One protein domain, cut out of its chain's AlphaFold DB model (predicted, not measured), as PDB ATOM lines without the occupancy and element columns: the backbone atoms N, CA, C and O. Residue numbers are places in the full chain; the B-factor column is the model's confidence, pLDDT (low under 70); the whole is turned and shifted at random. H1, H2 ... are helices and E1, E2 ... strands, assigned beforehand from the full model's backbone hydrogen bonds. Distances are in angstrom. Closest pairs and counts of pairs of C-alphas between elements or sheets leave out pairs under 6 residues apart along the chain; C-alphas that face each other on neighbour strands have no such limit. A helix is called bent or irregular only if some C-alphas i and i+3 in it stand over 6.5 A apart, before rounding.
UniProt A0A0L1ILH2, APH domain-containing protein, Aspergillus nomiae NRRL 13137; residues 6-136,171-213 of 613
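Overview. This is residues 6 to 136 and 171 to 213 of the 613 residues of the protein "APH domain-containing protein" of Aspergillus nomiae NRRL 13137 (UniProt A0A0L1ILH2). What is the overall shape? A strongly twisted five-strand sheet lies between two helices, H2 on one face and H3 on the other, and the small hairpin of E6 and E7 packs on the side of H3 away from that sheet. H1 lies far off at one end, where residues 16 to 21 stick out. What is it built of? The printed part has 174 residues, with named elements in the order H1, H2, E1, E2, E3, H3, E4, E5, E6, E7; three are helices and seven strands, the class is mixed, under half of the residues are in them, and the antiparallel large sheet has the order E1, E2, E3, E5, E4. The whole is compact, with a radius of gyration of the C-alphas of 17.3 A and spans of 46 by 44 by 38 A.

Arrangement. What comes first? H1, residues 19 to 24, is apart from H2, residues 32 to 43. H2 is on the sheet of E1, residues 47 to 52, E2, residues 59 to 66, E3, residues 71 to 77, E5, residues 126 to 129, and E4, residues 109 to 112; its closest C-alphas to E1 are those of Gln 36 and Cys 47, 5.8 A apart. How do these strands pair? E1, E2 and E3 form a meander, each strand the antiparallel neighbour of the one before, with N 51 and O 63 at 2.9 A and N 62 and O 74 at 2.8 A, within hydrogen-bond range. E5 pairs with E3 through N 75 and O 126, 2.8 A, and with E4 through N 127 and O 111, 2.8 A. Where is H3? H3, residues 84 to 101, is on the opposite face from H2, in three layers with helices on both faces of the sheet; its height over the sheet is 10.1 A, and its closest C-alphas to E4 are those of Val 92 and Val 109, 6.9 A apart. E3, H3 and E4 form a split strand-helix-strand unit, two strands running the same way with E5 between them, and its crossover is right-handed. Every O i to N i+4 pair is within hydrogen-bond range in H1 and H2, and 12 of 14 are in H3. What comes last? The closest C-alphas of H3 and E6, residues 172 to 175, are those of Ser 90 and Tyr 174, 4.9 A apart. E6 forms an antiparallel hairpin with E7, residues 199 to 202, with N 174 and O 200 at 2.9 A.

Along the chain. Where do the elements begin and end? H1 begins at C-alpha 19 (-12.616, -11.015, 0.962), and E7 ends at C-alpha 202 (-37.442, -31.799, 8.946). How long are they? H3 measures 25.6 A, E2 22.0 A, E3 19.7 A and H2 16.6 A from first to last C-alpha. H3 is only just irregular: C-alphas 85 and 88 are 6.6 A apart.

Size, cuts and confidence. Is anything missing? Residues 137 to 170 are not printed; C-alphas 136 and 171 are 30.1 A apart across the cut. Which links are long, and where is confidence low? The links E4 to E5 and E6 to E7 are long; pLDDT is under 70 in residues 16 to 18, 179 to 197 and 208 to 213.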
ATOM      1  N   HIS A   6     -23.120  -6.973 -12.139       83.88
ATOM      2  CA  HIS A   6     -23.600  -6.388 -10.885       83.88
ATOM      3  C   HIS A   6     -24.775  -7.159 -10.241       83.88
ATOM      4  O   HIS A   6     -24.965  -7.088  -9.025       83.88
ATOM      5  N   PHE A   7     -25.542  -7.933 -11.021       89.06
ATOM      6  CA  PHE A   7     -26.607  -8.789 -10.493       89.06
ATOM      7  C   PHE A   7     -26.063 -10.034  -9.788       89.06
ATOM      8  O   PHE A   7     -26.667 -10.492  -8.822       89.06
ATOM      9  N   PHE A   8     -24.924 -10.564 -10.235       90.81
ATOM     10  CA  PHE A   8     -24.409 -11.856  -9.771       90.81
ATOM     11  C   PHE A   8     -23.447 -11.739  -8.587       90.81
ATOM     12  O   PHE A   8     -23.424 -12.614  -7.723       90.81
ATOM     13  N   GLY A   9     -22.657 -10.664  -8.529       88.38
ATOM     14  CA  GLY A   9     -21.722 -10.404  -7.433       88.38
ATOM     15  C   GLY A   9     -22.375  -9.776  -6.199       88.38
ATOM     16  O   GLY A   9     -23.504  -9.291  -6.261       88.38
ATOM     17  N   TYR A  10     -21.647  -9.769  -5.080       87.12
ATOM     18  CA  TYR A  10     -21.994  -8.970  -3.902       87.12
ATOM     19  C   TYR A  10     -21.523  -7.520  -4.081       87.12
ATOM     20  O   TYR A  10     -20.398  -7.303  -4.528       87.12
ATOM     21  N   THR A  11     -22.365  -6.542  -3.743       86.25
ATOM     22  CA  THR A  11     -22.124  -5.112  -4.010       86.25
ATOM     23  C   THR A  11     -22.351  -4.192  -2.806       86.25
ATOM     24  O   THR A  11     -22.066  -3.006  -2.913       86.25
ATOM     25  N   SER A  12     -22.863  -4.693  -1.677       83.81
ATOM     26  CA  SER A  12     -23.247  -3.837  -0.536       83.81
ATOM     27  C   SER A  12     -22.095  -3.481   0.416       83.81
ATOM     28  O   SER A  12     -22.253  -2.621   1.275       83.81
ATOM     29  N   GLY A  13     -20.932  -4.126   0.316       83.62
ATOM     30  CA  GLY A  13     -19.805  -3.855   1.209       83.62
ATOM     31  C   GLY A  13     -18.621  -4.789   0.996       83.62
ATOM     32  O   GLY A  13     -18.566  -5.543   0.024       83.62
ATOM     33  N   ARG A  14     -17.677  -4.748   1.934       79.69
ATOM     34  CA  ARG A  14     -16.385  -5.436   1.846       79.69
ATOM     35  C   ARG A  14     -16.072  -6.199   3.124       79.69
ATOM     36  O   ARG A  14     -16.702  -5.983   4.154       79.69
ATOM     37  N   TRP A  15     -15.069  -7.072   3.062       75.88
ATOM     38  CA  TRP A  15     -14.580  -7.808   4.228       75.88
ATOM     39  C   TRP A  15     -13.127  -7.468   4.518       75.88
ATOM     40  O   TRP A  15     -12.301  -7.465   3.608       75.88
ATOM     41  N   LEU A  16     -12.797  -7.240   5.790       66.19
ATOM     42  CA  LEU A  16     -11.413  -6.973   6.198       66.19
ATOM     43  C   LEU A  16     -10.493  -8.194   6.038       66.19
ATOM     44  O   LEU A  16      -9.275  -8.042   5.973       66.19
ATOM     45  N   TYR A  17     -11.055  -9.404   5.975       64.50
ATOM     46  CA  TYR A  17     -10.311 -10.650   5.808       64.50
ATOM     47  C   TYR A  17     -11.044 -11.630   4.884       64.50
ATOM     48  O   TYR A  17     -12.271 -11.636   4.806       64.50
ATOM     49  N   ASN A  18     -10.280 -12.488   4.194       67.69
ATOM     50  CA  ASN A  18     -10.790 -13.510   3.265       67.69
ATOM     51  C   ASN A  18     -11.779 -12.972   2.212       67.69
ATOM     52  O   ASN A  18     -12.664 -13.703   1.772       67.69
ATOM     53  N   GLU A  19     -11.633 -11.711   1.797       77.94
ATOM     54  CA  GLU A  19     -12.616 -11.015   0.962       77.94
ATOM     55  C   GLU A  19     -12.975 -11.785  -0.309       77.94
ATOM     56  O   GLU A  19     -14.151 -12.014  -0.573       77.94
ATOM     57  N   GLN A  20     -11.978 -12.263  -1.054       79.56
ATOM     58  CA  GLN A  20     -12.227 -13.030  -2.272       79.56
ATOM     59  C   GLN A  20     -13.099 -14.268  -2.004       79.56
ATOM     60  O   GLN A  20     -14.069 -14.506  -2.717       79.56
ATOM     61  N   GLN A  21     -12.825 -15.009  -0.926       78.38
ATOM     62  CA  GLN A  21     -13.630 -16.174  -0.550       78.38
ATOM     63  C   GLN A  21     -15.048 -15.773  -0.121       78.38
ATOM     64  O   GLN A  21     -15.997 -16.514  -0.367       78.38
ATOM     65  N   GLN A  22     -15.210 -14.615   0.528       80.94
ATOM     66  CA  GLN A  22     -16.521 -14.095   0.932       80.94
ATOM     67  C   GLN A  22     -17.361 -13.659  -0.273       80.94
ATOM     68  O   GLN A  22     -18.573 -13.898  -0.277       80.94
ATOM     69  N   LEU A  23     -16.722 -13.073  -1.291       86.81
ATOM     70  CA  LEU A  23     -17.344 -12.695  -2.559       86.81
ATOM     71  C   LEU A  23     -17.729 -13.930  -3.383       86.81
ATOM     72  O   LEU A  23     -18.868 -14.018  -3.832       86.81
ATOM     73  N   GLU A  24     -16.840 -14.919  -3.510       87.75
ATOM     74  CA  GLU A  24     -17.116 -16.192  -4.201       87.75
ATOM     75  C   GLU A  24     -18.292 -16.941  -3.558       87.75
ATOM     76  O   GLU A  24     -19.205 -17.403  -4.241       87.75
ATOM     77  N   LYS A  25     -18.334 -16.990  -2.221       85.50
ATOM     78  CA  LYS A  25     -19.444 -17.567  -1.445       85.50
ATOM     79  C   LYS A  25     -20.780 -16.842  -1.624       85.50
ATOM     80  O   LYS A  25     -21.800 -17.369  -1.182       85.50
ATOM     81  N   ARG A  26     -20.775 -15.646  -2.216       89.56
ATOM     82  CA  ARG A  26     -21.949 -14.804  -2.480       89.56
ATOM     83  C   ARG A  26     -22.124 -14.514  -3.966       89.56
ATOM     84  O   ARG A  26     -22.891 -13.622  -4.316       89.56
ATOM     85  N   TYR A  27     -21.447 -15.257  -4.832       90.88
ATOM     86  CA  TYR A  27     -21.651 -15.179  -6.265       90.88
ATOM     87  C   TYR A  27     -22.700 -16.210  -6.692       90.88
ATOM     88  O   TYR A  27     -22.572 -17.393  -6.378       90.88
ATOM     89  N   VAL A  28     -23.740 -15.761  -7.398       90.31
ATOM     90  CA  VAL A  28     -24.744 -16.640  -8.023       90.31
ATOM     91  C   VAL A  28     -25.038 -16.125  -9.411       90.31
ATOM     92  O   VAL A  28     -25.567 -15.025  -9.565       90.31
ATOM     93  N   GLU A  29     -24.734 -16.940 -10.411       92.50
ATOM     94  CA  GLU A  29     -25.173 -16.693 -11.775       92.50
ATOM     95  C   GLU A  29     -26.563 -17.296 -11.994       92.50
ATOM     96  O   GLU A  29     -26.863 -18.396 -11.529       92.50
ATOM     97  N   PHE A  30     -27.426 -16.557 -12.686       92.88
ATOM     98  CA  PHE A  30     -28.777 -16.993 -13.018       92.88
ATOM     99  C   PHE A  30     -29.250 -16.342 -14.320       92.88
ATOM    100  O   PHE A  30     -28.764 -15.290 -14.744       92.88
ATOM    101  N   ASN A  31     -30.228 -16.965 -14.969       94.44
ATOM    102  CA  ASN A  31     -30.771 -16.497 -16.233       94.44
ATOM    103  C   ASN A  31     -31.808 -15.386 -15.998       94.44
ATOM    104  O   ASN A  31     -32.974 -15.646 -15.694       94.44
ATOM    105  N   VAL A  32     -31.365 -14.135 -16.154       94.31
ATOM    106  CA  VAL A  32     -32.192 -12.932 -15.966       94.31
ATOM    107  C   VAL A  32     -33.438 -12.919 -16.871       94.31
ATOM    108  O   VAL A  32     -34.533 -12.749 -16.331       94.31
ATOM    109  N   PRO A  33     -33.343 -13.158 -18.199       94.81
ATOM    110  CA  PRO A  33     -34.532 -13.228 -19.053       94.81
ATOM    111  C   PRO A  33     -35.554 -14.278 -18.603       94.81
ATOM    112  O   PRO A  33     -36.755 -14.009 -18.588       94.81
ATOM    113  N   ASN A  34     -35.101 -15.466 -18.191       95.19
ATOM    114  CA  ASN A  34     -35.994 -16.520 -17.715       95.19
ATOM    115  C   ASN A  34     -36.634 -16.167 -16.371       95.19
ATOM    116  O   ASN A  34     -37.799 -16.503 -16.166       95.19
ATOM    117  N   LEU A  35     -35.931 -15.458 -15.482       95.38
ATOM    118  CA  LEU A  35     -36.521 -14.944 -14.244       95.38
ATOM    119  C   LEU A  35     -37.645 -13.945 -14.549       95.38
ATOM    120  O   LEU A  35     -38.761 -14.111 -14.060       95.38
ATOM    121  N   GLN A  36     -37.381 -12.960 -15.411       95.44
ATOM    122  CA  GLN A  36     -38.377 -11.968 -15.832       95.44
ATOM    123  C   GLN A  36     -39.583 -12.625 -16.513       95.44
ATOM    124  O   GLN A  36     -40.725 -12.281 -16.209       95.44
ATOM    125  N   LYS A  37     -39.344 -13.615 -17.382       95.00
ATOM    126  CA  LYS A  37     -40.399 -14.393 -18.042       95.00
ATOM    127  C   LYS A  37     -41.235 -15.191 -17.043       95.00
ATOM    128  O   LYS A  37     -42.456 -15.181 -17.144       95.00
ATOM    129  N   THR A  38     -40.593 -15.844 -16.075       94.44
ATOM    130  CA  THR A  38     -41.274 -16.620 -15.025       94.44
ATOM    131  C   THR A  38     -42.188 -15.715 -14.201       94.44
ATOM    132  O   THR A  38     -43.368 -16.014 -14.030       94.44
ATOM    133  N   VAL A  39     -41.682 -14.558 -13.762       94.81
ATOM    134  CA  VAL A  39     -42.486 -13.554 -13.047       94.81
ATOM    135  C   VAL A  39     -43.627 -13.041 -13.927       94.81
ATOM    136  O   VAL A  39     -44.762 -12.939 -13.464       94.81
ATOM    137  N   GLY A  40     -43.359 -12.776 -15.207       94.50
ATOM    138  CA  GLY A  40     -44.372 -12.284 -16.133       94.50
ATOM    139  C   GLY A  40     -45.511 -13.270 -16.392       94.50
ATOM    140  O   GLY A  40     -46.668 -12.862 -16.457       94.50
ATOM    141  N   GLN A  41     -45.211 -14.572 -16.443       93.94
ATOM    142  CA  GLN A  41     -46.218 -15.633 -16.540       93.94
ATOM    143  C   GLN A  41     -47.102 -15.709 -15.290       93.94
ATOM    144  O   GLN A  41     -48.313 -15.855 -15.413       93.94
ATOM    145  N   ILE A  42     -46.516 -15.570 -14.098       92.25
ATOM    146  CA  ILE A  42     -47.251 -15.638 -12.823       92.25
ATOM    147  C   ILE A  42     -48.164 -14.424 -12.638       92.25
ATOM    148  O   ILE A  42     -49.282 -14.543 -12.140       92.25
ATOM    149  N   VAL A  43     -47.686 -13.237 -13.012       92.12
ATOM    150  CA  VAL A  43     -48.438 -11.986 -12.846       92.12
ATOM    151  C   VAL A  43     -49.403 -11.736 -14.012       92.12
ATOM    152  O   VAL A  43     -50.345 -10.960 -13.850       92.12
ATOM    153  N   GLY A  44     -49.185 -12.370 -15.169       93.50
ATOM    154  CA  GLY A  44     -49.933 -12.112 -16.401       93.50
ATOM    155  C   GLY A  44     -49.592 -10.761 -17.042       93.50
ATOM    156  O   GLY A  44     -50.455 -10.135 -17.646       93.50
ATOM    157  N   SER A  45     -48.363 -10.270 -16.863       94.44
ATOM    158  CA  SER A  45     -47.905  -8.948 -17.318       94.44
ATOM    159  C   SER A  45     -46.425  -9.007 -17.674       94.44
ATOM    160  O   SER A  45     -45.685  -9.762 -17.052       94.44
ATOM    161  N   GLN A  46     -45.950  -8.200 -18.623       93.81
ATOM    162  CA  GLN A  46     -44.514  -8.145 -18.917       93.81
ATOM    163  C   GLN A  46     -43.743  -7.401 -17.816       93.81
ATOM    164  O   GLN A  46     -44.263  -6.473 -17.191       93.81
ATOM    165  N   CYS A  47     -42.504  -7.831 -17.565       95.44
ATOM    166  CA  CYS A  47     -41.576  -7.144 -16.670       95.44
ATOM    167  C   CYS A  47     -40.910  -5.990 -17.428       95.44
ATOM    168  O   CYS A  47     -40.219  -6.227 -18.416       95.44
ATOM    169  N   ILE A  48     -41.072  -4.760 -16.938       94.94
ATOM    170  CA  ILE A  48     -40.518  -3.550 -17.564       94.94
ATOM    171  C   ILE A  48     -39.149  -3.170 -16.994       94.94
ATOM    172  O   ILE A  48     -38.308  -2.629 -17.703       94.94
ATOM    173  N   GLN A  49     -38.905  -3.461 -15.714       94.19
ATOM    174  CA  GLN A  49     -37.669  -3.085 -15.034       94.19
ATOM    175  C   GLN A  49     -37.338  -4.098 -13.944       94.19
ATOM    176  O   GLN A  49     -38.211  -4.491 -13.176       94.19
ATOM    177  N   MET A  50     -36.065  -4.481 -13.853       94.50
ATOM    178  CA  MET A  50     -35.532  -5.250 -12.732       94.50
ATOM    179  C   MET A  50     -34.408  -4.456 -12.070       94.50
ATOM    180  O   MET A  50     -33.438  -4.090 -12.732       94.50
ATOM    181  N   THR A  51     -34.532  -4.225 -10.768       93.69
ATOM    182  CA  THR A  51     -33.564  -3.476  -9.965       93.69
ATOM    183  C   THR A  51     -33.081  -4.349  -8.820       93.69
ATOM    184  O   THR A  51     -33.888  -4.940  -8.103       93.69
ATOM    185  N   LYS A  52     -31.766  -4.438  -8.621       92.25
ATOM    186  CA  LYS A  52     -31.197  -5.105  -7.447       92.25
ATOM    187  C   LYS A  52     -31.406  -4.218  -6.218       92.25
ATOM    188  O   LYS A  52     -31.000  -3.061  -6.217       92.25
ATOM    189  N   MET A  53     -32.073  -4.755  -5.204       88.62
ATOM    190  CA  MET A  53     -32.287  -4.096  -3.915       88.62
ATOM    191  C   MET A  53     -31.010  -4.191  -3.064       88.62
ATOM    192  O   MET A  53     -30.142  -5.008  -3.395       88.62
ATOM    193  N   PRO A  54     -30.883  -3.418  -1.963       79.56
ATOM    194  CA  PRO A  54     -29.831  -3.654  -0.981       79.56
ATOM    195  C   PRO A  54     -29.828  -5.135  -0.599       79.56
ATOM    196  O   PRO A  54     -30.838  -5.672  -0.136       79.56
ATOM    197  N   GLU A  55     -28.728  -5.825  -0.894       75.19
ATOM    198  CA  GLU A  55     -28.632  -7.258  -0.635       75.19
ATOM    199  C   GLU A  55     -28.093  -7.501   0.774       75.19
ATOM    200  O   GLU A  55     -27.176  -6.809   1.224       75.19
ATOM    201  N   GLY A  56     -28.655  -8.504   1.446       75.75
ATOM    202  CA  GLY A  56     -28.126  -9.006   2.709       75.75
ATOM    203  C   GLY A  56     -26.971  -9.984   2.479       75.75
ATOM    204  O   GLY A  56     -26.638 -10.375   1.359       75.75
ATOM    205  N   LEU A  57     -26.392 -10.490   3.566       80.12
ATOM    206  CA  LEU A  57     -25.211 -11.365   3.501       80.12
ATOM    207  C   LEU A  57     -25.471 -12.763   2.896       80.12
ATOM    208  O   LEU A  57     -24.515 -13.497   2.634       80.12
ATOM    209  N   TYR A  58     -26.731 -13.152   2.685       81.81
ATOM    210  CA  TYR A  58     -27.115 -14.531   2.339       81.81
ATOM    211  C   TYR A  58     -28.060 -14.648   1.152       81.81
ATOM    212  O   TYR A  58     -28.235 -15.745   0.639       81.81
ATOM    213  N   ASN A  59     -28.667 -13.556   0.701       87.44
ATOM    214  CA  ASN A  59     -29.581 -13.589  -0.429       87.44
ATOM    215  C   ASN A  59     -29.437 -12.309  -1.235       87.44
ATOM    216  O   ASN A  59     -29.271 -11.231  -0.664       87.44
ATOM    217  N   LYS A  60     -29.594 -12.433  -2.546       90.81
ATOM    218  CA  LYS A  60     -29.870 -11.304  -3.427       90.81
ATOM    219  C   LYS A  60     -31.362 -11.086  -3.494       90.81
ATOM    220  O   LYS A  60     -32.123 -12.047  -3.587       90.81
ATOM    221  N   VAL A  61     -31.769  -9.828  -3.470       92.12
ATOM    222  CA  VAL A  61     -33.167  -9.446  -3.634       92.12
ATOM    223  C   VAL A  61     -33.257  -8.511  -4.827       92.12
ATOM    224  O   VAL A  61     -32.507  -7.544  -4.932       92.12
ATOM    225  N   PHE A  62     -34.172  -8.809  -5.736       94.69
ATOM    226  CA  PHE A  62     -34.458  -8.002  -6.911       94.69
ATOM    227  C   PHE A  62     -35.903  -7.540  -6.844       94.69
ATOM    228  O   PHE A  62     -36.791  -8.334  -6.545       94.69
ATOM    229  N   SER A  63     -36.136  -6.269  -7.143       95.38
ATOM    230  CA  SER A  63     -37.470  -5.751  -7.397       95.38
ATOM    231  C   SER A  63     -37.754  -5.760  -8.893       95.38
ATOM    232  O   SER A  63     -36.980  -5.208  -9.676       95.38
ATOM    233  N   LEU A  64     -38.849  -6.403  -9.289       96.50
ATOM    234  CA  LEU A  64     -39.335  -6.467 -10.660       96.50
ATOM    235  C   LEU A  64     -40.606  -5.633 -10.770       96.50
ATOM    236  O   LEU A  64     -41.640  -5.979 -10.193       96.50
ATOM    237  N   LYS A  65     -40.527  -4.539 -11.528       96.12
ATOM    238  CA  LYS A  65     -41.685  -3.717 -11.876       96.12
ATOM    239  C   LYS A  65     -42.335  -4.277 -13.130       96.12
ATOM    240  O   LYS A  65     -41.664  -4.530 -14.134       96.12
ATOM    241  N   MET A  66     -43.645  -4.447 -13.057       95.00
ATOM    242  CA  MET A  66     -44.475  -4.999 -14.117       95.00
ATOM    243  C   MET A  66     -45.206  -3.872 -14.852       95.00
ATOM    244  O   MET A  66     -45.469  -2.817 -14.279       95.00
ATOM    245  N   GLU A  67     -45.557  -4.101 -16.115       95.06
ATOM    246  CA  GLU A  67     -46.282  -3.135 -16.956       95.06
ATOM    247  C   GLU A  67     -47.625  -2.697 -16.348       95.06
ATOM    248  O   GLU A  67     -47.986  -1.526 -16.402       95.06
ATOM    249  N   ASN A  68     -48.329  -3.607 -15.670       92.62
ATOM    250  CA  ASN A  68     -49.569  -3.304 -14.947       92.62
ATOM    251  C   ASN A  68     -49.375  -2.525 -13.625       92.62
ATOM    252  O   ASN A  68     -50.311  -2.411 -12.834       92.62
ATOM    253  N   GLY A  69     -48.162  -2.045 -13.338       91.06
ATOM    254  CA  GLY A  69     -47.823  -1.292 -12.129       91.06
ATOM    255  C   GLY A  69     -47.614  -2.144 -10.872       91.06
ATOM    256  O   GLY A  69     -47.290  -1.595  -9.818       91.06
ATOM    257  N   ARG A  70     -47.772  -3.475 -10.941       91.44
ATOM    258  CA  ARG A  70     -47.435  -4.364  -9.819       91.44
ATOM    259  C   ARG A  70     -45.921  -4.480  -9.663       91.44
ATOM    260  O   ARG A  70     -45.172  -4.424 -10.634       91.44
ATOM    261  N   GLU A  71     -45.487  -4.707  -8.430       94.25
ATOM    262  CA  GLU A  71     -44.084  -4.926  -8.089       94.25
ATOM    263  C   GLU A  71     -43.930  -6.279  -7.382       94.25
ATOM    264  O   GLU A  71     -44.672  -6.594  -6.445       94.25
ATOM    265  N   VAL A  72     -42.991  -7.094  -7.862       95.81
ATOM    266  CA  VAL A  72     -42.691  -8.434  -7.341       95.81
ATOM    267  C   VAL A  72     -41.251  -8.471  -6.863       95.81
ATOM    268  O   VAL A  72     -40.348  -8.019  -7.561       95.81
ATOM    269  N   LEU A  73     -41.025  -9.047  -5.686       95.75
ATOM    270  CA  LEU A  73     -39.686  -9.293  -5.177       95.75
ATOM    271  C   LEU A  73     -39.241 -10.707  -5.543       95.75
ATOM    272  O   LEU A  73     -39.941 -11.676  -5.250       95.75
ATOM    273  N   ALA A  74     -38.064 -10.824  -6.148       95.81
ATOM    274  CA  ALA A  74     -37.373 -12.086  -6.356       95.81
ATOM    275  C   ALA A  74     -36.189 -12.185  -5.394       95.81
ATOM    276  O   ALA A  74     -35.257 -11.384  -5.456       95.81
ATOM    277  N   ARG A  75     -36.219 -13.178  -4.510       93.81
ATOM    278  CA  ARG A  75     -35.135 -13.494  -3.581       93.81
ATOM    279  C   ARG A  75     -34.380 -14.716  -4.085       93.81
ATOM    280  O   ARG A  75     -34.995 -15.753  -4.294       93.81
ATOM    281  N   ILE A  76     -33.068 -14.598  -4.249       92.50
ATOM    282  CA  ILE A  76     -32.170 -15.661  -4.715       92.50
ATOM    283  C   ILE A  76     -31.149 -15.943  -3.607       92.50
ATOM    284  O   ILE A  76     -30.349 -15.053  -3.290       92.50
ATOM    285  N   PRO A  77     -31.155 -17.137  -2.994       90.31
ATOM    286  CA  PRO A  77     -30.167 -17.502  -1.988       90.31
ATOM    287  C   PRO A  77     -28.757 -17.581  -2.568       90.31
ATOM    288  O   PRO A  77     -28.529 -18.130  -3.644       90.31
ATOM    289  N   ASN A  78     -27.789 -17.059  -1.820       89.38
ATOM    290  CA  ASN A  78     -26.372 -17.217  -2.118       89.38
ATOM    291  C   ASN A  78     -25.891 -18.637  -1.724       89.38
ATOM    292  O   ASN A  78     -26.493 -19.272  -0.857       89.38
ATOM    293  N   PRO A  79     -24.755 -19.138  -2.249       86.19
ATOM    294  CA  PRO A  79     -24.251 -20.480  -1.936       86.19
ATOM    295  C   PRO A  79     -23.856 -20.691  -0.467       86.19
ATOM    296  O   PRO A  79     -23.641 -21.831  -0.048       86.19
ATOM    297  N   ASN A  80     -23.714 -19.604   0.300       83.81
ATOM    298  CA  ASN A  80     -23.492 -19.597   1.746       83.81
ATOM    299  C   ASN A  80     -24.788 -19.537   2.574       83.81
ATOM    300  O   ASN A  80     -24.701 -19.506   3.798       83.81
ATOM    301  N   ALA A  81     -25.971 -19.485   1.957       81.94
ATOM    302  CA  ALA A  81     -27.247 -19.395   2.670       81.94
ATOM    303  C   ALA A  81     -27.595 -20.677   3.441       81.94
ATOM    304  O   ALA A  81     -28.321 -20.614   4.429       81.94
ATOM    305  N   GLY A  82     -27.047 -21.818   3.021       80.06
ATOM    306  CA  GLY A  82     -27.280 -23.137   3.596       80.06
ATOM    307  C   GLY A  82     -27.322 -24.193   2.496       80.06
ATOM    308  O   GLY A  82     -26.857 -23.955   1.378       80.06
ATOM    309  N   HIS A  83     -27.872 -25.366   2.804       80.50
ATOM    310  CA  HIS A  83     -28.062 -26.403   1.798       80.50
ATOM    311  C   HIS A  83     -29.159 -25.972   0.798       80.50
ATOM    312  O   HIS A  83     -30.298 -25.779   1.239       80.50
ATOM    313  N   PRO A  84     -28.868 -25.871  -0.519       71.44
ATOM    314  CA  PRO A  84     -29.781 -25.293  -1.516       71.44
ATOM    315  C   PRO A  84     -31.217 -25.838  -1.413       71.44
ATOM    316  O   PRO A  84     -32.157 -25.125  -1.070       71.44
ATOM    317  N   ARG A  85     -31.356 -27.170  -1.469       75.88
ATOM    318  CA  ARG A  85     -32.668 -27.842  -1.480       75.88
ATOM    319  C   ARG A  85     -33.561 -27.578  -0.264       75.88
ATOM    320  O   ARG A  85     -34.772 -27.742  -0.368       75.88
ATOM    321  N   TYR A  86     -32.980 -27.249   0.888       82.88
ATOM    322  CA  TYR A  86     -33.721 -27.163   2.146       82.88
ATOM    323  C   TYR A  86     -34.072 -25.724   2.517       82.88
ATOM    324  O   TYR A  86     -35.158 -25.481   3.036       82.88
ATOM    325  N   VAL A  87     -33.188 -24.765   2.223       86.75
ATOM    326  CA  VAL A  87     -33.370 -23.362   2.632       86.75
ATOM    327  C   VAL A  87     -34.632 -22.770   2.008       86.75
ATOM    328  O   VAL A  87     -35.496 -22.288   2.737       86.75
ATOM    329  N   VAL A  88     -34.781 -22.864   0.684       89.69
ATOM    330  CA  VAL A  88     -35.947 -22.299  -0.015       89.69
ATOM    331  C   VAL A  88     -37.237 -23.004   0.386       89.69
ATOM    332  O   VAL A  88     -38.214 -22.343   0.734       89.69
ATOM    333  N   ALA A  89     -37.234 -24.340   0.382       88.81
ATOM    334  CA  ALA A  89     -38.408 -25.129   0.745       88.81
ATOM    335  C   ALA A  89     -38.888 -24.805   2.168       88.81
ATOM    336  O   ALA A  89     -40.092 -24.663   2.397       88.81
ATOM    337  N   SER A  90     -37.952 -24.644   3.108       88.88
ATOM    338  CA  SER A  90     -38.299 -24.339   4.489       88.88
ATOM    339  C   SER A  90     -38.763 -22.904   4.696       88.88
ATOM    340  O   SER A  90     -39.730 -22.665   5.423       88.88
ATOM    341  N   GLU A  91     -38.108 -21.941   4.050       90.44
ATOM    342  CA  GLU A  91     -38.483 -20.534   4.149       90.44
ATOM    343  C   GLU A  91     -39.907 -20.311   3.624       90.44
ATOM    344  O   GLU A  91     -40.716 -19.661   4.285       90.44
ATOM    345  N   VAL A  92     -40.249 -20.922   2.486       91.31
ATOM    346  CA  VAL A  92     -41.593 -20.824   1.904       91.31
ATOM    347  C   VAL A  92     -42.641 -21.482   2.799       91.31
ATOM    348  O   VAL A  92     -43.676 -20.867   3.056       91.31
ATOM    349  N   ALA A  93     -42.384 -22.695   3.300       90.19
ATOM    350  CA  ALA A  93     -43.304 -23.375   4.215       90.19
ATOM    351  C   ALA A  93     -43.511 -22.574   5.510       90.19
ATOM    352  O   ALA A  93     -44.624 -22.477   6.021       90.19
ATOM    353  N   THR A  94     -42.450 -21.945   6.016       91.19
ATOM    354  CA  THR A  94     -42.517 -21.079   7.194       91.19
ATOM    355  C   THR A  94     -43.364 -19.839   6.927       91.19
ATOM    356  O   THR A  94     -44.250 -19.540   7.721       91.19
ATOM    357  N   LEU A  95     -43.139 -19.119   5.822       92.25
ATOM    358  CA  LEU A  95     -43.934 -17.933   5.474       92.25
ATOM    359  C   LEU A  95     -45.422 -18.268   5.330       92.25
ATOM    360  O   LEU A  95     -46.270 -17.516   5.811       92.25
ATOM    361  N   ASP A  96     -45.734 -19.409   4.717       91.06
ATOM    362  CA  ASP A  96     -47.106 -19.891   4.583       91.06
ATOM    363  C   ASP A  96     -47.736 -20.213   5.943       91.06
ATOM    364  O   ASP A  96     -48.826 -19.734   6.253       91.06
ATOM    365  N   TYR A  97     -47.012 -20.919   6.814       88.19
ATOM    366  CA  TYR A  97     -47.455 -21.201   8.178       88.19
ATOM    367  C   TYR A  97     -47.701 -19.921   8.990       88.19
ATOM    368  O   TYR A  97     -48.755 -19.756   9.607       88.19
ATOM    369  N   LEU A  98     -46.764 -18.968   8.952       90.69
ATOM    370  CA  LEU A  98     -46.906 -17.684   9.640       90.69
ATOM    371  C   LEU A  98     -48.150 -16.930   9.162       90.69
ATOM    372  O   LEU A  98     -48.896 -16.403   9.985       90.69
ATOM    373  N   ARG A  99     -48.397 -16.902   7.849       90.69
ATOM    374  CA  ARG A  99     -49.513 -16.159   7.260       90.69
ATOM    375  C   ARG A  99     -50.860 -16.846   7.472       90.69
ATOM    376  O   ARG A  99     -51.795 -16.208   7.935       90.69
ATOM    377  N   ASN A 100     -50.963 -18.122   7.117       89.44
ATOM    378  CA  ASN A 100     -52.239 -18.826   7.010       89.44
ATOM    379  C   ASN A 100     -52.620 -19.592   8.283       89.44
ATOM    380  O   ASN A 100     -53.805 -19.828   8.509       89.44
ATOM    381  N   VAL A 101     -51.649 -19.952   9.134       87.06
ATOM    382  CA  VAL A 101     -51.918 -20.628  10.416       87.06
ATOM    383  C   VAL A 101     -51.894 -19.641  11.580       87.06
ATOM    384  O   VAL A 101     -52.834 -19.616  12.375       87.06
ATOM    385  N   LEU A 102     -50.856 -18.803  11.678       87.25
ATOM    386  CA  LEU A 102     -50.701 -17.859  12.796       87.25
ATOM    387  C   LEU A 102     -51.292 -16.470  12.545       87.25
ATOM    388  O   LEU A 102     -51.369 -15.664  13.481       87.25
ATOM    389  N   ASP A 103     -51.731 -16.179  11.319       90.94
ATOM    390  CA  ASP A 103     -52.270 -14.866  10.950       90.94
ATOM    391  C   ASP A 103     -51.267 -13.735  11.279       90.94
ATOM    392  O   ASP A 103     -51.580 -12.717  11.901       90.94
ATOM    393  N   ILE A 104     -49.990 -13.968  10.969       90.69
ATOM    394  CA  ILE A 104     -48.913 -12.983  11.101       90.69
ATOM    395  C   ILE A 104     -48.728 -12.308   9.735       90.69
ATOM    396  O   ILE A 104     -48.612 -13.000   8.718       90.69
ATOM    397  N   PRO A 105     -48.676 -10.963   9.678       91.19
ATOM    398  CA  PRO A 105     -48.553 -10.231   8.424       91.19
ATOM    399  C   PRO A 105     -47.142 -10.380   7.838       91.19
ATOM    400  O   PRO A 105     -46.258  -9.559   8.071       91.19
ATOM    401  N   VAL A 106     -46.938 -11.434   7.052       92.25
ATOM    402  CA  VAL A 106     -45.716 -11.682   6.272       92.25
ATOM    403  C   VAL A 106     -46.000 -11.590   4.768       92.25
ATOM    404  O   VAL A 106     -47.159 -11.751   4.363       92.25
ATOM    405  N   PRO A 107     -44.994 -11.324   3.910       92.31
ATOM    406  CA  PRO A 107     -45.184 -11.284   2.460       92.31
ATOM    407  C   PRO A 107     -45.818 -12.573   1.927       92.31
ATOM    408  O   PRO A 107     -45.467 -13.673   2.354       92.31
ATOM    409  N   ARG A 108     -46.739 -12.453   0.964       93.44
ATOM    410  CA  ARG A 108     -47.297 -13.625   0.284       93.44
ATOM    411  C   ARG A 108     -46.294 -14.150  -0.737       93.44
ATOM    412  O   ARG A 108     -45.843 -13.395  -1.601       93.44
ATOM    413  N   VAL A 109     -45.989 -15.443  -0.665       95.00
ATOM    414  CA  VAL A 109     -45.214 -16.138  -1.699       95.00
ATOM    415  C   VAL A 109     -46.111 -16.368  -2.914       95.00
ATOM    416  O   VAL A 109     -47.213 -16.894  -2.793       95.00
ATOM    417  N   LEU A 110     -45.644 -15.939  -4.084       94.62
ATOM    418  CA  LEU A 110     -46.324 -16.109  -5.368       94.62
ATOM    419  C   LEU A 110     -45.881 -17.398  -6.066       94.62
ATOM    420  O   LEU A 110     -46.692 -18.082  -6.677       94.62
ATOM    421  N   SER A 111     -44.585 -17.700  -6.000       94.19
ATOM    422  CA  SER A 111     -43.970 -18.900  -6.570       94.19
ATOM    423  C   SER A 111     -42.559 -19.068  -6.008       94.19
ATOM    424  O   SER A 111     -41.998 -18.132  -5.443       94.19
ATOM    425  N   TRP A 112     -41.968 -20.245  -6.150       93.38
ATOM    426  CA  TRP A 112     -40.618 -20.542  -5.684       93.38
ATOM    427  C   TRP A 112     -40.035 -21.724  -6.466       93.38
ATOM    428  O   TRP A 112     -40.765 -22.489  -7.097       93.38
ATOM    429  N   SER A 113     -38.714 -21.880  -6.441       89.88
ATOM    430  CA  SER A 113     -38.025 -22.961  -7.148       89.88
ATOM    431  C   SER A 113     -38.134 -24.292  -6.397       89.88
ATOM    432  O   SER A 113     -37.422 -24.509  -5.414       89.88
ATOM    433  N   ASN A 114     -38.976 -25.205  -6.878       82.38
ATOM    434  CA  ASN A 114     -39.063 -26.559  -6.332       82.38
ATOM    435  C   ASN A 114     -37.909 -27.438  -6.862       82.38
ATOM    436  O   ASN A 114     -37.795 -27.585  -8.082       82.38
ATOM    437  N   PRO A 115     -37.087 -28.069  -5.994       73.38
ATOM    438  CA  PRO A 115     -36.015 -28.976  -6.416       73.38
ATOM    439  C   PRO A 115     -36.469 -30.135  -7.314       73.38
ATOM    440  O   PRO A 115     -35.660 -30.675  -8.066       73.38
ATOM    441  N   SER A 116     -37.745 -30.520  -7.232       72.94
ATOM    442  CA  SER A 116     -38.348 -31.596  -8.027       72.94
ATOM    443  C   SER A 116     -38.822 -31.145  -9.414       72.94
ATOM    444  O   SER A 116     -39.311 -31.965 -10.188       72.94
ATOM    445  N   GLN A 117     -38.721 -29.853  -9.745       81.69
ATOM    446  CA  GLN A 117     -39.200 -29.280 -11.003       81.69
ATOM    447  C   GLN A 117     -38.052 -28.699 -11.835       81.69
ATOM    448  O   GLN A 117     -37.035 -28.244 -11.312       81.69
ATOM    449  N   HIS A 118     -38.224 -28.693 -13.161       87.19
ATOM    450  CA  HIS A 118     -37.272 -28.037 -14.053       87.19
ATOM    451  C   HIS A 118     -37.260 -26.524 -13.798       87.19
ATOM    452  O   HIS A 118     -38.296 -25.866 -13.890       87.19
ATOM    453  N   ASN A 119     -36.081 -25.972 -13.507       90.31
ATOM    454  CA  ASN A 119     -35.906 -24.562 -13.185       90.31
ATOM    455  C   ASN A 119     -35.141 -23.819 -14.302       90.31
ATOM    456  O   ASN A 119     -33.906 -23.858 -14.320       90.31
ATOM    457  N   PRO A 120     -35.832 -23.089 -15.198       91.38
ATOM    458  CA  PRO A 120     -35.193 -22.371 -16.303       91.38
ATOM    459  C   PRO A 120     -34.375 -21.150 -15.852       91.38
ATOM    460  O   PRO A 120     -33.575 -20.627 -16.630       91.38
ATOM    461  N   VAL A 121     -34.552 -20.676 -14.614       92.06
ATOM    462  CA  VAL A 121     -33.766 -19.568 -14.043       92.06
ATOM    463  C   VAL A 121     -32.330 -20.010 -13.751       92.06
ATOM    464  O   VAL A 121     -31.424 -19.182 -13.750       92.06
ATOM    465  N   GLY A 122     -32.089 -21.308 -13.539       89.81
ATOM    466  CA  GLY A 122     -30.755 -21.848 -13.259       89.81
ATOM    467  C   GLY A 122     -30.240 -21.588 -11.837       89.81
ATOM    468  O   GLY A 122     -29.164 -22.065 -11.493       89.81
ATOM    469  N   ALA A 123     -31.011 -20.893 -10.998       91.00
ATOM    470  CA  ALA A 123     -30.741 -20.702  -9.576       91.00
ATOM    471  C   ALA A 123     -32.038 -20.796  -8.772       91.00
ATOM    472  O   ALA A 123     -33.127 -20.543  -9.300       91.00
ATOM    473  N   GLU A 124     -31.927 -21.169  -7.501       91.50
ATOM    474  CA  GLU A 124     -33.075 -21.204  -6.605       91.50
ATOM    475  C   GLU A 124     -33.614 -19.797  -6.338       91.50
ATOM    476  O   GLU A 124     -32.860 -18.825  -6.281       91.50
ATOM    477  N   TYR A 125     -34.929 -19.681  -6.187       93.38
ATOM    478  CA  TYR A 125     -35.584 -18.399  -5.994       93.38
ATOM    479  C   TYR A 125     -36.870 -18.518  -5.176       93.38
ATOM    480  O   TYR A 125     -37.535 -19.555  -5.157       93.38
ATOM    481  N   ILE A 126     -37.264 -17.401  -4.572       94.88
ATOM    482  CA  ILE A 126     -38.594 -17.165  -4.013       94.88
ATOM    483  C   ILE A 126     -39.133 -15.885  -4.645       94.88
ATOM    484  O   ILE A 126     -38.506 -14.831  -4.557       94.88
ATOM    485  N   LEU A 127     -40.295 -15.975  -5.282       96.12
ATOM    486  CA  LEU A 127     -41.052 -14.841  -5.798       96.12
ATOM    487  C   LEU A 127     -42.141 -14.498  -4.794       96.12
ATOM    488  O   LEU A 127     -42.956 -15.348  -4.436       96.12
ATOM    489  N   MET A 128     -42.178 -13.254  -4.345       95.62
ATOM    490  CA  MET A 128     -43.109 -12.804  -3.316       95.62
ATOM    491  C   MET A 128     -43.608 -11.389  -3.593       95.62
ATOM    492  O   MET A 128     -43.013 -10.626  -4.354       95.62
ATOM    493  N   GLU A 129     -44.729 -11.036  -2.982       93.88
ATOM    494  CA  GLU A 129     -45.294  -9.694  -3.096       93.88
ATOM    495  C   GLU A 129     -44.429  -8.656  -2.373       93.88
ATOM    496  O   GLU A 129     -43.925  -8.897  -1.272       93.88
ATOM    497  N   ARG A 130     -44.308  -7.458  -2.957       90.88
ATOM    498  CA  ARG A 130     -43.742  -6.308  -2.249       90.88
ATOM    499  C   ARG A 130     -44.724  -5.836  -1.175       90.88
ATOM    500  O   ARG A 130     -45.796  -5.319  -1.483       90.88
ATOM    501  N   VAL A 131     -44.333  -5.964   0.092       90.00
ATOM    502  CA  VAL A 131     -45.091  -5.381   1.209       90.00
ATOM    503  C   VAL A 131     -44.906  -3.867   1.204       90.00
ATOM    504  O   VAL A 131     -43.777  -3.379   1.117       90.00
ATOM    505  N   LYS A 132     -46.016  -3.130   1.291       89.00
ATOM    506  CA  LYS A 132     -46.021  -1.670   1.416       89.00
ATOM    507  C   LYS A 132     -45.748  -1.285   2.868       89.00
ATOM    508  O   LYS A 132     -46.387  -1.816   3.770       89.00
ATOM    509  N   GLY A 133     -44.822  -0.360   3.083       88.88
ATOM    510  CA  GLY A 133     -44.454   0.127   4.409       88.88
ATOM    511  C   GLY A 133     -43.158   0.925   4.374       88.88
ATOM    512  O   GLY A 133     -42.500   0.995   3.334       88.88
ATOM    513  N   ARG A 134     -42.806   1.516   5.517       88.25
ATOM    514  CA  ARG A 134     -41.516   2.175   5.754       88.25
ATOM    515  C   ARG A 134     -40.674   1.307   6.678       88.25
ATOM    516  O   ARG A 134     -41.232   0.609   7.527       88.25
ATOM    517  N   GLN A 135     -39.359   1.326   6.498       86.19
ATOM    518  CA  GLN A 135     -38.468   0.616   7.411       86.19
ATOM    519  C   GLN A 135     -38.476   1.315   8.763       86.19
ATOM    520  O   GLN A 135     -38.537   2.541   8.834       86.19
ATOM    521  N   LEU A 136     -38.426   0.537   9.841       87.25
ATOM    522  CA  LEU A 136     -38.507   1.097  11.183       87.25
ATOM    523  C   LEU A 136     -37.308   2.001  11.498       87.25
ATOM    524  O   LEU A 136     -37.496   3.046  12.106       87.25
ATOM    525  N   GLY A 171     -36.244 -28.722  14.663       82.31
ATOM    526  CA  GLY A 171     -36.044 -28.794  13.217       82.31
ATOM    527  C   GLY A 171     -36.595 -27.592  12.468       82.31
ATOM    528  O   GLY A 171     -37.044 -26.622  13.069       82.31
ATOM    529  N   SER A 172     -36.568 -27.646  11.143       86.31
ATOM    530  CA  SER A 172     -37.145 -26.603  10.288       86.31
ATOM    531  C   SER A 172     -38.467 -27.066   9.676       86.31
ATOM    532  O   SER A 172     -38.694 -28.265   9.525       86.31
ATOM    533  N   LEU A 173     -39.358 -26.127   9.351       86.19
ATOM    534  CA  LEU A 173     -40.684 -26.433   8.806       86.19
ATOM    535  C   LEU A 173     -40.605 -26.685   7.298       86.19
ATOM    536  O   LEU A 173     -39.918 -25.936   6.612       86.19
ATOM    537  N   TYR A 174     -41.322 -27.685   6.784       86.81
ATOM    538  CA  TYR A 174     -41.417 -28.021   5.356       86.81
ATOM    539  C   TYR A 174     -42.846 -28.424   4.978       86.81
ATOM    540  O   TYR A 174     -43.634 -28.812   5.840       86.81
ATOM    541  N   TYR A 175     -43.172 -28.394   3.683       86.62
ATOM    542  CA  TYR A 175     -44.375 -29.054   3.168       86.62
ATOM    543  C   TYR A 175     -44.184 -30.568   3.093       86.62
ATOM    544  O   TYR A 175     -43.114 -31.034   2.696       86.62
ATOM    545  N   LYS A 176     -45.250 -31.321   3.391       82.50
ATOM    546  CA  LYS A 176     -45.281 -32.791   3.278       82.50
ATOM    547  C   LYS A 176     -44.832 -33.296   1.904       82.50
ATOM    548  O   LYS A 176     -44.014 -34.205   1.839       82.50
ATOM    549  N   ASP A 177     -45.312 -32.665   0.835       77.75
ATOM    550  CA  ASP A 177     -45.119 -33.145  -0.543       77.75
ATOM    551  C   ASP A 177     -43.728 -32.829  -1.111       77.75
ATOM    552  O   ASP A 177     -43.257 -33.468  -2.051       77.75
ATOM    553  N   THR A 178     -43.063 -31.819  -0.552       74.12
ATOM    554  CA  THR A 178     -41.741 -31.363  -1.003       74.12
ATOM    555  C   THR A 178     -40.611 -32.087  -0.270       74.12
ATOM    556  O   THR A 178     -39.482 -32.128  -0.760       74.12
ATOM    557  N   TYR A 179     -40.881 -32.648   0.911       69.25
ATOM    558  CA  TYR A 179     -39.865 -33.313   1.714       69.25
ATOM    559  C   TYR A 179     -39.648 -34.764   1.231       69.25
ATOM    560  O   TYR A 179     -40.582 -35.564   1.289       69.25
ATOM    561  N   PRO A 180     -38.440 -35.145   0.760       54.53
ATOM    562  CA  PRO A 180     -38.187 -36.494   0.263       54.53
ATOM    563  C   PRO A 180     -38.404 -37.529   1.371       54.53
ATOM    564  O   PRO A 180     -37.828 -37.407   2.453       54.53
ATOM    565  N   HIS A 181     -39.203 -38.563   1.096       52.81
ATOM    566  CA  HIS A 181     -39.457 -39.673   2.015       52.81
ATOM    567  C   HIS A 181     -38.146 -40.349   2.455       52.81
ATOM    568  O   HIS A 181     -37.629 -41.235   1.781       52.81
ATOM    569  N   SER A 182     -37.602 -39.947   3.599       42.72
ATOM    570  CA  SER A 182     -36.569 -40.700   4.307       42.72
ATOM    571  C   SER A 182     -36.739 -40.476   5.808       42.72
ATOM    572  O   SER A 182     -36.479 -39.401   6.335       42.72
ATOM    573  N   THR A 183     -37.304 -41.506   6.449       44.84
ATOM    574  CA  THR A 183     -37.182 -41.860   7.872       44.84
ATOM    575  C   THR A 183     -37.085 -40.695   8.859       44.84
ATOM    576  O   THR A 183     -35.992 -40.266   9.215       44.84
ATOM    577  N   THR A 184     -38.238 -40.198   9.306       41.28
ATOM    578  CA  THR A 184     -38.744 -40.174  10.699       41.28
ATOM    579  C   THR A 184     -39.929 -39.206  10.663       41.28
ATOM    580  O   THR A 184     -39.739 -37.994  10.644       41.28
ATOM    581  N   PHE A 185     -41.157 -39.720  10.548       45.94
ATOM    582  CA  PHE A 185     -42.333 -38.879  10.770       45.94
ATOM    583  C   PHE A 185     -42.294 -38.464  12.234       45.94
ATOM    584  O   PHE A 185     -42.322 -39.332  13.104       45.94
ATOM    585  N   VAL A 186     -42.189 -37.169  12.503       48.62
ATOM    586  CA  VAL A 186     -42.426 -36.652  13.846       48.62
ATOM    587  C   VAL A 186     -43.597 -35.693  13.783       48.62
ATOM    588  O   VAL A 186     -43.774 -35.029  12.761       48.62
ATOM    589  N   ASP A 187     -44.411 -35.747  14.835       50.44
ATOM    590  CA  ASP A 187     -45.834 -35.425  14.881       50.44
ATOM    591  C   ASP A 187     -46.300 -34.255  14.001       50.44
ATOM    592  O   ASP A 187     -45.585 -33.255  13.843       50.44
ATOM    593  N   PRO A 188     -47.531 -34.338  13.451       54.72
ATOM    594  CA  PRO A 188     -48.163 -33.183  12.835       54.72
ATOM    595  C   PRO A 188     -48.104 -32.008  13.805       54.72
ATOM    596  O   PRO A 188     -48.228 -32.184  15.016       54.72
ATOM    597  N   VAL A 189     -47.913 -30.804  13.266       55.88
ATOM    598  CA  VAL A 189     -48.050 -29.589  14.066       55.88
ATOM    599  C   VAL A 189     -49.420 -29.670  14.737       55.88
ATOM    600  O   VAL A 189     -50.431 -29.703  14.032       55.88
ATOM    601  N   GLU A 190     -49.454 -29.772  16.069       54.16
ATOM    602  CA  GLU A 190     -50.695 -29.778  16.842       54.16
ATOM    603  C   GLU A 190     -51.307 -28.381  16.741       54.16
ATOM    604  O   GLU A 190     -51.100 -27.500  17.575       54.16
ATOM    605  N   VAL A 191     -52.013 -28.140  15.643       52.94
ATOM    606  CA  VAL A 191     -52.812 -26.941  15.470       52.94
ATOM    607  C   VAL A 191     -54.161 -27.253  16.105       52.94
ATOM    608  O   VAL A 191     -54.915 -28.067  15.580       52.94
ATOM    609  N   GLU A 192     -54.505 -26.572  17.202       48.75
ATOM    610  CA  GLU A 192     -55.821 -26.680  17.869       48.75
ATOM    611  C   GLU A 192     -57.017 -26.399  16.924       48.75
ATOM    612  O   GLU A 192     -58.174 -26.621  17.271       48.75
ATOM    613  N   ARG A 193     -56.759 -25.929  15.696       48.25
ATOM    614  CA  ARG A 193     -57.748 -25.624  14.658       48.25
ATOM    615  C   ARG A 193     -57.862 -26.742  13.618       48.25
ATOM    616  O   ARG A 193     -57.409 -26.548  12.499       48.25
ATOM    617  N   GLY A 194     -58.477 -27.869  13.982       39.03
ATOM    618  CA  GLY A 194     -59.326 -28.751  13.144       39.03
ATOM    619  C   GLY A 194     -58.939 -29.174  11.708       39.03
ATOM    620  O   GLY A 194     -59.725 -29.882  11.091       39.03
ATOM    621  N   ASN A 195     -57.788 -28.789  11.154       47.28
ATOM    622  CA  ASN A 195     -57.335 -29.125   9.807       47.28
ATOM    623  C   ASN A 195     -56.035 -29.936   9.892       47.28
ATOM    624  O   ASN A 195     -55.130 -29.545  10.633       47.28
ATOM    625  N   PRO A 196     -55.888 -31.030   9.122       52.59
ATOM    626  CA  PRO A 196     -54.626 -31.755   9.058       52.59
ATOM    627  C   PRO A 196     -53.517 -30.814   8.567       52.59
ATOM    628  O   PRO A 196     -53.639 -30.192   7.514       52.59
ATOM    629  N   SER A 197     -52.428 -30.689   9.333       63.91
ATOM    630  CA  SER A 197     -51.333 -29.784   8.976       63.91
ATOM    631  C   SER A 197     -50.648 -30.270   7.693       63.91
ATOM    632  O   SER A 197     -50.118 -31.380   7.650       63.91
ATOM    633  N   ASN A 198     -50.591 -29.443   6.645       81.38
ATOM    634  CA  ASN A 198     -49.782 -29.715   5.439       81.38
ATOM    635  C   ASN A 198     -48.267 -29.580   5.691       81.38
ATOM    636  O   ASN A 198     -47.450 -29.767   4.787       81.38
ATOM    637  N   PHE A 199     -47.899 -29.266   6.933       83.94
ATOM    638  CA  PHE A 199     -46.543 -29.003   7.377       83.94
ATOM    639  C   PHE A 199     -45.967 -30.171   8.176       83.94
ATOM    640  O   PHE A 199     -46.694 -30.854   8.904       83.94
ATOM    641  N   VAL A 200     -44.654 -30.352   8.051       83.75
ATOM    642  CA  VAL A 200     -43.826 -31.305   8.803       83.75
ATOM    643  C   VAL A 200     -42.551 -30.629   9.288       83.75
ATOM    644  O   VAL A 200     -42.107 -29.638   8.706       83.75
ATOM    645  N   ILE A 201     -41.949 -31.185  10.338       81.94
ATOM    646  CA  ILE A 201     -40.623 -30.779  10.798       81.94
ATOM    647  C   ILE A 201     -39.572 -31.709  10.195       81.94
ATOM    648  O   ILE A 201     -39.670 -32.928  10.299       81.94
ATOM    649  N   GLY A 202     -38.572 -31.112   9.556       80.06
ATOM    650  CA  GLY A 202     -37.442 -31.799   8.946       80.06
ATOM    651  C   GLY A 202     -36.095 -31.247   9.433       80.06
ATOM    652  O   GLY A 202     -36.037 -30.514  10.425       80.06
ATOM    653  N   PRO A 203     -34.998 -31.557   8.723       80.62
ATOM    654  CA  PRO A 203     -33.646 -31.146   9.066       80.62
ATOM    655  C   PRO A 203     -33.536 -29.635   9.225       80.62
ATOM    656  O   PRO A 203     -34.153 -28.867   8.488       80.62
ATOM    657  N   ILE A 204     -32.720 -29.208  10.178       82.56
ATOM    658  CA  ILE A 204     -32.486 -27.796  10.474       82.56
ATOM    659  C   ILE A 204     -31.772 -27.138   9.289       82.56
ATOM    660  O   ILE A 204     -30.745 -27.632   8.830       82.56
ATOM    661  N   THR A 205     -32.258 -25.988   8.821       82.56
ATOM    662  CA  THR A 205     -31.620 -25.217   7.731       82.56
ATOM    663  C   THR A 205     -30.487 -24.299   8.195       82.56
ATOM    664  O   THR A 205     -29.814 -23.666   7.381       82.56
ATOM    665  N   GLN A 206     -30.251 -24.216   9.505       75.38
ATOM    666  CA  GLN A 206     -29.227 -23.362  10.094       75.38
ATOM    667  C   GLN A 206     -27.826 -23.712   9.577       75.38
ATOM    668  O   GLN A 206     -27.328 -24.824   9.730       75.38
ATOM    669  N   ARG A 207     -27.172 -22.709   8.989       72.81
ATOM    670  CA  ARG A 207     -25.918 -22.835   8.233       72.81
ATOM    671  C   ARG A 207     -24.775 -23.514   8.970       72.81
ATOM    672  O   ARG A 207     -24.020 -24.241   8.340       72.81
ATOM    673  N   SER A 208     -24.644 -23.286  10.274       63.19
ATOM    674  CA  SER A 208     -23.541 -23.835  11.067       63.19
ATOM    675  C   SER A 208     -23.521 -25.366  11.098       63.19
ATOM    676  O   SER A 208     -22.465 -25.949  11.312       63.19
ATOM    677  N   PHE A 209     -24.649 -26.020  10.806       65.06
ATOM    678  CA  PHE A 209     -24.716 -27.472  10.636       65.06
ATOM    679  C   PHE A 209     -24.278 -27.956   9.241       65.06
ATOM    680  O   PHE A 209     -24.033 -29.145   9.064       65.06
ATOM    681  N   TRP A 210     -24.147 -27.058   8.257       65.50
ATOM    682  CA  TRP A 210     -23.899 -27.385   6.843       65.50
ATOM    683  C   TRP A 210     -22.561 -26.859   6.294       65.50
ATOM    684  O   TRP A 210     -22.164 -27.231   5.188       65.50
ATOM    685  N   GLU A 211     -21.842 -26.002   7.029       55.66
ATOM    686  CA  GLU A 211     -20.577 -25.394   6.575       55.66
ATOM    687  C   GLU A 211     -19.451 -26.425   6.320       55.66
ATOM    688  O   GLU A 211     -18.626 -26.214   5.426       55.66
ATOM    689  N   ASP A 212     -19.469 -27.580   7.000       49.25
ATOM    690  CA  ASP A 212     -18.414 -28.607   6.929       49.25
ATOM    691  C   ASP A 212     -18.588 -29.669   5.827       49.25
ATOM    692  O   ASP A 212     -17.621 -30.349   5.467       49.25
ATOM    693  N   GLU A 213     -19.773 -29.835   5.231       43.62
ATOM    694  CA  GLU A 213     -19.980 -30.889   4.219       43.62
ATOM    695  C   GLU A 213     -19.145 -30.659   2.948       43.62
ATOM    696  O   GLU A 213     -18.596 -31.605   2.374       43.62
TER     697      GLU A 213